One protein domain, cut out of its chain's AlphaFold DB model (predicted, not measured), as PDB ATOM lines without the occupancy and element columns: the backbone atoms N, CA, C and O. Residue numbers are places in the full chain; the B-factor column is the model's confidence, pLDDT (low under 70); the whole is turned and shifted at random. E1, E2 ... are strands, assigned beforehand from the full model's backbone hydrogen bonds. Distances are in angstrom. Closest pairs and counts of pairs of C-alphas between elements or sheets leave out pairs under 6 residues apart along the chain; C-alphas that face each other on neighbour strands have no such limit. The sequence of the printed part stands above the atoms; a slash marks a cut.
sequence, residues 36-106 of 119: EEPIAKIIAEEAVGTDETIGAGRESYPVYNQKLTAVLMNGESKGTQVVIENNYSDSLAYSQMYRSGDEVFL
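This is residues 36 to 106 of the 119 residues of an uncharacterized protein of Trichococcus collinsii (UniProt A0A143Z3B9). Picture one narrow sheet of antiparallel strands, strongly twisted and curled like part of a barrel: three long strands, E1, E2 and E3, side by side, with the short E4 at the edge beside the beginning of E1. The two turns of the long strands lie at opposite ends of the longest axis, and a long stretch without a named element, residues 90 to 102, leads from the end of E3 back to E4. The printed part has 71 residues, with no named helix and four strands in the order E1, E2, E3, E4; across the sheet the order is E3, E2, E1, E4, and the class is all strand. It is loose, with a radius of gyration of the C-alphas of 14.0 A, and only just elongated, spanning 47 by 23 by 16 A.

Start at Glu 36 and go on to C-alpha 39 at (-11.155, 14.840, 80.641), where E1 begins. E1, residues 39 to 54, is the longest strand by residues and measures 28.3 A from first to last C-alpha; look for its bend of 99 degrees at residue 43. Next find C-alpha 61 at (0.144, -3.563, 100.078); from there E2, residues 61 to 72, runs 31.7 A and bends by 56 degrees at residue 69. E3, residues 81 to 89, runs 25.9 A. E4, residues 103 to 105, measures 7.1 A and ends with C-alpha 105 at (-8.418, 14.104, 84.229).

Look first at E1 and E2, a hairpin of antiparallel neighbours with 161 degrees between their directions; N 46 and O 67 are within hydrogen-bond range at 2.8 A, and so are N 63 and O 52 at 2.8 A. E2 and E3 form the next hairpin, at 162 degrees, with N 68 and O 84 2.8 A apart. E1, E2 and E3 are a meander, each strand the antiparallel neighbour of the one before. E4 is the antiparallel neighbour of E1: the C-alphas of Lys 41 and Glu 103, which face each other, are 4.4 A apart, and N 40 and O 104 are 2.9 A apart. The four strands form a Greek key, a meander of three with the fourth beside the first. E3 and E4 are the edge strands and are apart.

The two C-alphas farthest apart, those of Arg 58 and Glu 76, are 47.2 A apart. The printed part has no cut. The links E1 to E2 and E2 to E3 are short, with 6 and 8 residues; the link E3 to E4 is long, with 13. Mean pLDDT of the printed part is 86.5; look for values under 70 at residues 49 to 60, of which 49 to 54 belong to E1.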
ATOM      1  N   GLU A  36      -8.753  23.050  80.613       89.19
ATOM      2  CA  GLU A  36      -7.572  22.923  79.758       89.19
ATOM      3  C   GLU A  36      -7.058  21.481  79.780       89.19
ATOM      4  O   GLU A  36      -6.686  20.936  78.740       89.19
ATOM      5  N   GLU A  37      -7.104  20.829  80.944       91.38
ATOM      6  CA  GLU A  37      -6.740  19.428  81.090       91.38
ATOM      7  C   GLU A  37      -7.739  18.514  80.355       91.38
ATOM      8  O   GLU A  37      -8.960  18.682  80.489       91.38
ATOM      9  N   PRO A  38      -7.260  17.506  79.603       93.75
ATOM     10  CA  PRO A  38      -8.132  16.519  78.987       93.75
ATOM     11  C   PRO A  38      -8.923  15.739  80.041       93.75
ATOM     12  O   PRO A  38      -8.362  15.203  80.994       93.75
ATOM     13  N   ILE A  39     -10.230  15.631  79.836       95.06
ATOM     14  CA  ILE A  39     -11.155  14.840  80.641       95.06
ATOM     15  C   ILE A  39     -11.565  13.635  79.810       95.06
ATOM     16  O   ILE A  39     -12.003  13.787  78.668       95.06
ATOM     17  N   ALA A  40     -11.472  12.443  80.384       95.94
ATOM     18  CA  ALA A  40     -11.898  11.207  79.750       95.94
ATOM     19  C   ALA A  40     -12.966  10.508  80.588       95.94
ATOM     20  O   ALA A  40     -12.873  10.453  81.812       95.94
ATOM     21  N   LYS A  41     -13.972   9.945  79.918       96.94
ATOM     22  CA  LYS A  41     -14.996   9.109  80.537       96.94
ATOM     23  C   LYS A  41     -14.698   7.643  80.293       96.94
ATOM     24  O   LYS A  41     -14.601   7.227  79.139       96.94
ATOM     25  N   ILE A  42     -14.595   6.861  81.356       97.31
ATOM     26  CA  ILE A  42     -14.297   5.433  81.277       97.31
ATOM     27  C   ILE A  42     -15.535   4.692  80.770       97.31
ATOM     28  O   ILE A  42     -16.645   4.887  81.263       97.31
ATOM     29  N   ILE A  43     -15.337   3.850  79.761       97.25
ATOM     30  CA  ILE A  43     -16.386   3.049  79.117       97.25
ATOM     31  C   ILE A  43     -16.176   1.541  79.279       97.25
ATOM     32  O   ILE A  43     -17.117   0.786  79.047       97.25
ATOM     33  N   ALA A  44     -14.965   1.109  79.643       95.56
ATOM     34  CA  ALA A  44     -14.669  -0.267  80.021       95.56
ATOM     35  C   ALA A  44     -13.435  -0.325  80.927       95.56
ATOM     36  O   ALA A  44     -12.499   0.467  80.767       95.56
ATOM     37  N   GLU A  45     -13.415  -1.303  81.826       93.44
ATOM     38  CA  GLU A  45     -12.281  -1.618  82.685       93.44
ATOM     39  C   GLU A  45     -11.870  -3.089  82.564       93.44
ATOM     40  O   GLU A  45     -12.706  -3.988  82.505       93.44
ATOM     41  N   GLU A  46     -10.563  -3.330  82.568       90.50
ATOM     42  CA  GLU A  46      -9.954  -4.656  82.570       90.50
ATOM     43  C   GLU A  46      -8.872  -4.708  83.654       90.50
ATOM     44  O   GLU A  46      -7.965  -3.875  83.690       90.50
ATOM     45  N   ALA A  47      -8.952  -5.688  84.554       82.62
ATOM     46  CA  ALA A  47      -7.891  -5.951  85.521       82.62
ATOM     47  C   ALA A  47      -6.807  -6.806  84.849       82.62
ATOM     48  O   ALA A  47      -7.097  -7.902  84.370       82.62
ATOM     49  N   VAL A  48      -5.574  -6.297  84.802       77.62
ATOM     50  CA  VAL A  48      -4.475  -6.916  84.039       77.62
ATOM     51  C   VAL A  48      -3.597  -7.809  84.924       77.62
ATOM     52  O   VAL A  48      -3.002  -8.761  84.428       77.62
ATOM     53  N   GLY A  49      -3.567  -7.579  86.240       67.25
ATOM     54  CA  GLY A  49      -2.841  -8.428  87.189       67.25
ATOM     55  C   GLY A  49      -2.378  -7.679  88.437       67.25
ATOM     56  O   GLY A  49      -2.721  -6.513  88.632       67.25
ATOM     57  N   THR A  50      -1.599  -8.359  89.278       69.69
ATOM     58  CA  THR A  50      -0.940  -7.794  90.465       69.69
ATOM     59  C   THR A  50       0.562  -7.824  90.214       69.69
ATOM     60  O   THR A  50       1.107  -8.919  90.084       69.69
ATOM     61  N   ASP A  51       1.209  -6.662  90.106       63.47
ATOM     62  CA  ASP A  51       2.637  -6.602  89.760       63.47
ATOM     63  C   ASP A  51       3.530  -6.643  91.003       63.47
ATOM     64  O   ASP A  51       4.480  -7.421  91.042       63.47
ATOM     65  N   GLU A  52       3.245  -5.857  92.048       62.25
ATOM     66  CA  GLU A  52       4.213  -5.643  93.136       62.25
ATOM     67  C   GLU A  52       3.550  -5.277  94.472       62.25
ATOM     68  O   GLU A  52       2.375  -4.919  94.530       62.25
ATOM     69  N   THR A  53       4.299  -5.365  95.574       61.84
ATOM     70  CA  THR A  53       3.858  -4.899  96.895       61.84
ATOM     71  C   THR A  53       4.618  -3.627  97.280       61.84
ATOM     72  O   THR A  53       5.841  -3.669  97.426       61.84
ATOM     73  N   ILE A  54       3.923  -2.500  97.462       61.12
ATOM     74  CA  ILE A  54       4.544  -1.217  97.836       61.12
ATOM     75  C   ILE A  54       4.382  -0.990  99.344       61.12
ATOM     76  O   ILE A  54       3.278  -1.085  99.885       61.12
ATOM     77  N   GLY A  55       5.489  -0.685 100.029       57.19
ATOM     78  CA  GLY A  55       5.502  -0.330 101.449       57.19
ATOM     79  C   GLY A  55       6.880  -0.470 102.104       57.19
ATOM     80  O   GLY A  55       7.727  -1.230 101.641       57.19
ATOM     81  N   ALA A  56       7.116   0.272 103.189       51.31
ATOM     82  CA  ALA A  56       8.345   0.187 103.977       51.31
ATOM     83  C   ALA A  56       8.110  -0.666 105.239       51.31
ATOM     84  O   ALA A  56       7.366  -0.279 106.139       51.31
ATOM     85  N   GLY A  57       8.772  -1.823 105.339       61.75
ATOM     86  CA  GLY A  57       8.728  -2.672 106.536       61.75
ATOM     87  C   GLY A  57       7.602  -3.715 106.537       61.75
ATOM     88  O   GLY A  57       7.535  -4.542 105.636       61.75
ATOM     89  N   ARG A  58       6.775  -3.748 107.598       57.28
ATOM     90  CA  ARG A  58       5.743  -4.791 107.839       57.28
ATOM     91  C   ARG A  58       4.393  -4.530 107.163       57.28
ATOM     92  O   ARG A  58       3.551  -5.422 107.162       57.28
ATOM     93  N   GLU A  59       4.188  -3.338 106.619       59.09
ATOM     94  CA  GLU A  59       2.970  -2.973 105.898       59.09
ATOM     95  C   GLU A  59       3.313  -2.829 104.423       59.09
ATOM     96  O   GLU A  59       3.807  -1.793 103.985       59.09
ATOM     97  N   SER A  60       3.127  -3.914 103.679       66.38
ATOM     98  CA  SER A  60       3.274  -3.929 102.231       66.38
ATOM     99  C   SER A  60       1.917  -4.256 101.630       66.38
ATOM    100  O   SER A  60       1.287  -5.234 102.038       66.38
ATOM    101  N   TYR A  61       1.454  -3.417 100.707       70.81
ATOM    102  CA  TYR A  61       0.144  -3.563 100.078       70.81
ATOM    103  C   TYR A  61       0.327  -4.002  98.626       70.81
ATOM    104  O   TYR A  61       1.150  -3.400  97.930       70.81
ATOM    105  N   PRO A  62      -0.415  -5.016  98.149       78.75
ATOM    106  CA  PRO A  62      -0.370  -5.398  96.747       78.75
ATOM    107  C   PRO A  62      -0.873  -4.254  95.860       78.75
ATOM    108  O   PRO A  62      -1.787  -3.511  96.234       78.75
ATOM    109  N   VAL A  63      -0.254  -4.121  94.692       84.69
ATOM    110  CA  VAL A  63      -0.597  -3.165  93.641       84.69
ATOM    111  C   VAL A  63      -1.190  -3.908  92.465       84.69
ATOM    112  O   VAL A  63      -0.643  -4.905  91.992       84.69
ATOM    113  N   TYR A  64      -2.309  -3.392  91.990       86.69
ATOM    114  CA  TYR A  64      -3.077  -3.923  90.887       86.69
ATOM    115  C   TYR A  64      -2.948  -3.002  89.685       86.69
ATOM    116  O   TYR A  64      -3.094  -1.784  89.811       86.69
ATOM    117  N   ASN A  65      -2.739  -3.606  88.518       90.62
ATOM    118  CA  ASN A  65      -2.757  -2.900  87.248       90.62
ATOM    119  C   ASN A  65      -4.133  -3.022  86.614       90.62
ATOM    120  O   ASN A  65      -4.721  -4.107  86.510       90.62
ATOM    121  N   GLN A  66      -4.617  -1.890  86.141       92.62
ATOM    122  CA  GLN A  66      -5.909  -1.736  85.521       92.62
ATOM    123  C   GLN A  66      -5.732  -1.063  84.169       92.62
ATOM    124  O   GLN A  66      -5.166   0.021  84.060       92.62
ATOM    125  N   LYS A  67      -6.275  -1.693  83.134       94.75
ATOM    126  CA  LYS A  67      -6.395  -1.101  81.812       94.75
ATOM    127  C   LYS A  67      -7.801  -0.556  81.656       94.75
ATOM    128  O   LYS A  67      -8.790  -1.260  81.845       94.75
ATOM    129  N   LEU A  68      -7.887   0.718  81.324       95.50
ATOM    130  CA  LEU A  68      -9.131   1.449  81.180       95.50
ATOM    131  C   LEU A  68      -9.265   1.880  79.730       95.50
ATOM    132  O   LEU A  68      -8.334   2.411  79.129       95.50
ATOM    133  N   THR A  69     -10.444   1.671  79.171       96.50
ATOM    134  CA  THR A  69     -10.807   2.240  77.880       96.50
ATOM    135  C   THR A  69     -11.725   3.419  78.138       96.50
ATOM    136  O   THR A  69     -12.746   3.268  78.808       96.50
ATOM    137  N   ALA A  70     -11.375   4.592  77.620       97.06
ATOM    138  CA  ALA A  70     -12.098   5.829  77.885       97.06
ATOM    139  C   ALA A  70     -12.324   6.652  76.613       97.06
ATOM    140  O   ALA A  70     -11.658   6.444  75.603       97.06
ATOM    141  N   VAL A  71     -13.272   7.587  76.665       97.38
ATOM    142  CA  VAL A  71     -13.583   8.532  75.583       97.38
ATOM    143  C   VAL A  71     -13.292   9.952  76.048       97.38
ATOM    144  O   VAL A  71     -13.743  10.346  77.122       97.38
ATOM    145  N   LEU A  72     -12.574  10.737  75.244       95.88
ATOM    146  CA  LEU A  72     -12.289  12.140  75.559       95.88
ATOM    147  C   LEU A  72     -13.564  12.996  75.513       95.88
ATOM    148  O   LEU A  72     -14.325  12.962  74.546       95.88
ATOM    149  N   MET A  73     -13.783  13.803  76.548       95.69
ATOM    150  CA  MET A  73     -14.993  14.607  76.752       95.69
ATOM    151  C   MET A  73     -14.802  16.087  76.374       95.69
ATOM    152  O   MET A  73     -15.788  16.790  76.109       95.69
ATOM    153  N   ASN A  74     -13.553  16.552  76.285       94.31
ATOM    154  CA  ASN A  74     -13.145  17.902  75.884       94.31
ATOM    155  C   ASN A  74     -11.892  17.883  74.979       94.31
ATOM    156  O   ASN A  74     -11.386  16.822  74.614       94.31
ATOM    157  N   GLY A  75     -11.429  19.076  74.594       90.38
ATOM    158  CA  GLY A  75     -10.252  19.267  73.744       90.38
ATOM    159  C   GLY A  75     -10.492  18.994  72.255       90.38
ATOM    160  O   GLY A  75     -11.603  18.680  71.822       90.38
ATOM    161  N   GLU A  76      -9.429  19.121  71.460       89.50
ATOM    162  CA  GLU A  76      -9.473  18.938  69.999       89.50
ATOM    163  C   GLU A  76      -9.834  17.506  69.591       89.50
ATOM    164  O   GLU A  76     -10.506  17.288  68.588       89.50
ATOM    165  N   SER A  77      -9.424  16.530  70.400       91.56
ATOM    166  CA  SER A  77      -9.682  15.104  70.171       91.56
ATOM    167  C   SER A  77     -10.952  14.606  70.870       91.56
ATOM    168  O   SER A  77     -11.096  13.413  71.119       91.56
ATOM    169  N   LYS A  78     -11.895  15.490  71.215       94.31
ATOM    170  CA  LYS A  78     -13.156  15.089  71.850       94.31
ATOM    171  C   LYS A  78     -13.867  13.984  71.054       94.31
ATOM    172  O   LYS A  78     -14.068  14.095  69.847       94.31
ATOM    173  N   GLY A  79     -14.319  12.951  71.760       95.62
ATOM    174  CA  GLY A  79     -15.024  11.798  71.204       95.62
ATOM    175  C   GLY A  79     -14.113  10.659  70.751       95.62
ATOM    176  O   GLY A  79     -14.626   9.599  70.397       95.62
ATOM    177  N   THR A  80     -12.788  10.831  70.773       96.12
ATOM    178  CA  THR A  80     -11.865   9.734  70.472       96.12
ATOM    179  C   THR A  80     -11.709   8.799  71.665       96.12
ATOM    180  O   THR A  80     -11.845   9.200  72.825       96.12
ATOM    181  N   GLN A  81     -11.438   7.533  71.360       96.81
ATOM    182  CA  GLN A  81     -11.173   6.504  72.353       96.81
ATOM    183  C   GLN A  81      -9.679   6.470  72.681       96.81
ATOM    184  O   GLN A  81      -8.841   6.487  71.780       96.81
ATOM    185  N   VAL A  82      -9.361   6.386  73.967       94.56
ATOM    186  CA  VAL A  82      -8.002   6.268  74.493       94.56
ATOM    187  C   VAL A  82      -7.916   5.084  75.451       94.56
ATOM    188  O   VAL A  82      -8.906   4.695  76.076       94.56
ATOM    189  N   VAL A  83      -6.721   4.510  75.553       94.44
ATOM    190  CA  VAL A  83      -6.395   3.480  76.541       94.44
ATOM    191  C   VAL A  83      -5.559   4.133  77.630       94.44
ATOM    192  O   VAL A  83      -4.595   4.832  77.329       94.44
ATOM    193  N   ILE A  84      -5.949   3.914  78.879       92.56
ATOM    194  CA  ILE A  84      -5.291   4.449  80.066       92.56
ATOM    195  C   ILE A  84      -4.836   3.262  80.910       92.56
ATOM    196  O   ILE A  84      -5.610   2.337  81.160       92.56
ATOM    197  N   GLU A  85      -3.590   3.295  81.355       91.56
ATOM    198  CA  GLU A  85      -3.056   2.350  82.330       91.56
ATOM    199  C   GLU A  85      -3.080   3.014  83.706       91.56
ATOM    200  O   GLU A  85      -2.617   4.142  83.873       91.56
ATOM    201  N   ASN A  86      -3.685   2.340  84.680       91.38
ATOM    202  CA  ASN A  86      -3.839   2.813  86.046       91.38
ATOM    203  C   ASN A  86      -3.317   1.759  87.018       91.38
ATOM    204  O   ASN A  86      -3.684   0.589  86.912       91.38
ATOM    205  N   ASN A  87      -2.544   2.192  88.010       90.00
ATOM    206  CA  ASN A  87      -2.012   1.320  89.049       90.00
ATOM    207  C   ASN A  87      -2.556   1.775  90.401       90.00
ATOM    208  O   ASN A  87      -2.440   2.949  90.758       90.00
ATOM    209  N   TYR A  88      -3.135   0.849  91.163       89.31
ATOM    210  CA  TYR A  88      -3.696   1.156  92.474       89.31
ATOM    211  C   TYR A  88      -3.289   0.132  93.531       89.31
ATOM    212  O   TYR A  88      -3.160  -1.056  93.258       89.31
ATOM    213  N   SER A  89      -3.079   0.598  94.758       86.94
ATOM    214  CA  SER A  89      -2.806  -0.240  95.921       86.94
ATOM    215  C   SER A  89      -4.103  -0.751  96.535       86.94
ATOM    216  O   SER A  89      -5.113  -0.050  96.532       86.94
ATOM    217  N   ASP A  90      -4.057  -1.928  97.156       83.00
ATOM    218  CA  ASP A  90      -5.196  -2.495  97.902       83.00
ATOM    219  C   ASP A  90      -5.742  -1.537  98.974       83.00
ATOM    220  O   ASP A  90      -6.943  -1.450  99.216       83.00
ATOM    221  N   SER A  91      -4.850  -0.752  99.584       83.75
ATOM    222  CA  SER A  91      -5.216   0.240 100.595       83.75
ATOM    223  C   SER A  91      -5.981   1.444 100.045       83.75
ATOM    224  O   SER A  91      -6.639   2.128 100.826       83.75
ATOM    225  N   LEU A  92      -5.851   1.755  98.746       85.56
ATOM    226  CA  LEU A  92      -6.428   2.934  98.079       85.56
ATOM    227  C   LEU A  92      -6.122   4.289  98.759       85.56
ATOM    228  O   LEU A  92      -6.737   5.305  98.452       85.56
ATOM    229  N   ALA A  93      -5.164   4.339  99.690       85.31
ATOM    230  CA  ALA A  93      -4.887   5.544 100.475       85.31
ATOM    231  C   ALA A  93      -4.290   6.677  99.624       85.31
ATOM    232  O   ALA A  93      -4.552   7.851  99.872       85.31
ATOM    233  N   TYR A  94      -3.490   6.308  98.620       83.31
ATOM    234  CA  TYR A  94      -2.792   7.227  97.711       83.31
ATOM    235  C   TYR A  94      -3.078   6.936  96.234       83.31
ATOM    236  O   TYR A  94      -2.415   7.478  95.356       83.31
ATOM    237  N   SER A  95      -4.028   6.047  95.952       89.19
ATOM    238  CA  SER A  95      -4.364   5.614  94.600       89.19
ATOM    239  C   SER A  95      -5.849   5.292  94.510       89.19
ATOM    240  O   SER A  95      -6.511   5.103  95.528       89.19
ATOM    241  N   GLN A  96      -6.378   5.235  93.293       91.69
ATOM    242  CA  GLN A  96      -7.799   5.028  93.078       91.69
ATOM    243  C   GLN A  96      -8.027   3.967  92.007       91.69
ATOM    244  O   GLN A  96      -7.441   4.008  90.927       91.69
ATOM    245  N   MET A  97      -8.909   3.021  92.317       92.75
ATOM    246  CA  MET A  97      -9.495   2.129  91.325       92.75
ATOM    247  C   MET A  97     -10.631   2.870  90.618       92.75
ATOM    248  O   MET A  97     -11.501   3.432  91.286       92.75
ATOM    249  N   TYR A  98     -10.657   2.818  89.288       95.00
ATOM    250  CA  TYR A  98     -11.712   3.446  88.493       95.00
ATOM    251  C   TYR A  98     -12.664   2.421  87.880       95.00
ATOM    252  O   TYR A  98     -12.350   1.232  87.797       95.00
ATOM    253  N   ARG A  99     -13.849   2.862  87.459       95.31
ATOM    254  CA  ARG A  99     -14.892   2.014  86.869       95.31
ATOM    255  C   ARG A  99     -15.542   2.687  85.671       95.31
ATOM    256  O   ARG A  99     -15.490   3.905  85.514       95.31
ATOM    257  N   SER A 100     -16.212   1.892  84.842       96.00
ATOM    258  CA  SER A 100     -17.080   2.409  83.785       96.00
ATOM    259  C   SER A 100     -18.062   3.451  84.321       96.00
ATOM    260  O   SER A 100     -18.793   3.212  85.281       96.00
ATOM    261  N   GLY A 101     -18.099   4.605  83.660       95.50
ATOM    262  CA  GLY A 101     -18.898   5.763  84.043       95.50
ATOM    263  C   GLY A 101     -18.109   6.862  84.752       95.50
ATOM    264  O   GLY A 101     -18.550   8.010  84.679       95.50
ATOM    265  N   ASP A 102     -16.964   6.541  85.358       96.50
ATOM    266  CA  ASP A 102     -16.104   7.529  86.008       96.50
ATOM    267  C   ASP A 102     -15.508   8.497  84.979       96.50
ATOM    268  O   ASP A 102     -15.209   8.135  83.835       96.50
ATOM    269  N   GLU A 103     -15.325   9.741  85.406       95.25
ATOM    270  CA  GLU A 103     -14.733  10.810  84.609       95.25
ATOM    271  C   GLU A 103     -13.448  11.267  85.293       95.25
ATOM    272  O   GLU A 103     -13.449  11.606  86.478       95.25
ATOM    273  N   VAL A 104     -12.342  11.228  84.553       94.62
ATOM    274  CA  VAL A 104     -10.992  11.448  85.079       94.62
ATOM    275  C   VAL A 104     -10.256  12.492  84.254       94.62
ATOM    276  O   VAL A 104     -10.444  12.585  83.041       94.62
ATOM    277  N   PHE A 105      -9.391  13.259  84.912       94.31
ATOM    278  CA  PHE A 105      -8.418  14.104  84.229       94.31
ATOM    279  C   PHE A 105      -7.231  13.262  83.774       94.31
ATOM    280  O   PHE A 105      -6.754  12.403  84.517       94.31
ATOM    281  N   LEU A 106      -6.740  13.523  82.567       91.31
ATOM    282  CA  LEU A 106      -5.542  12.893  82.035       91.31
ATOM    283  C   LEU A 106      -4.383  13.880  82.073       91.31
ATOM    284  O   LEU A 106      -4.443  14.952  81.475       91.31
TER     285      LEU A 106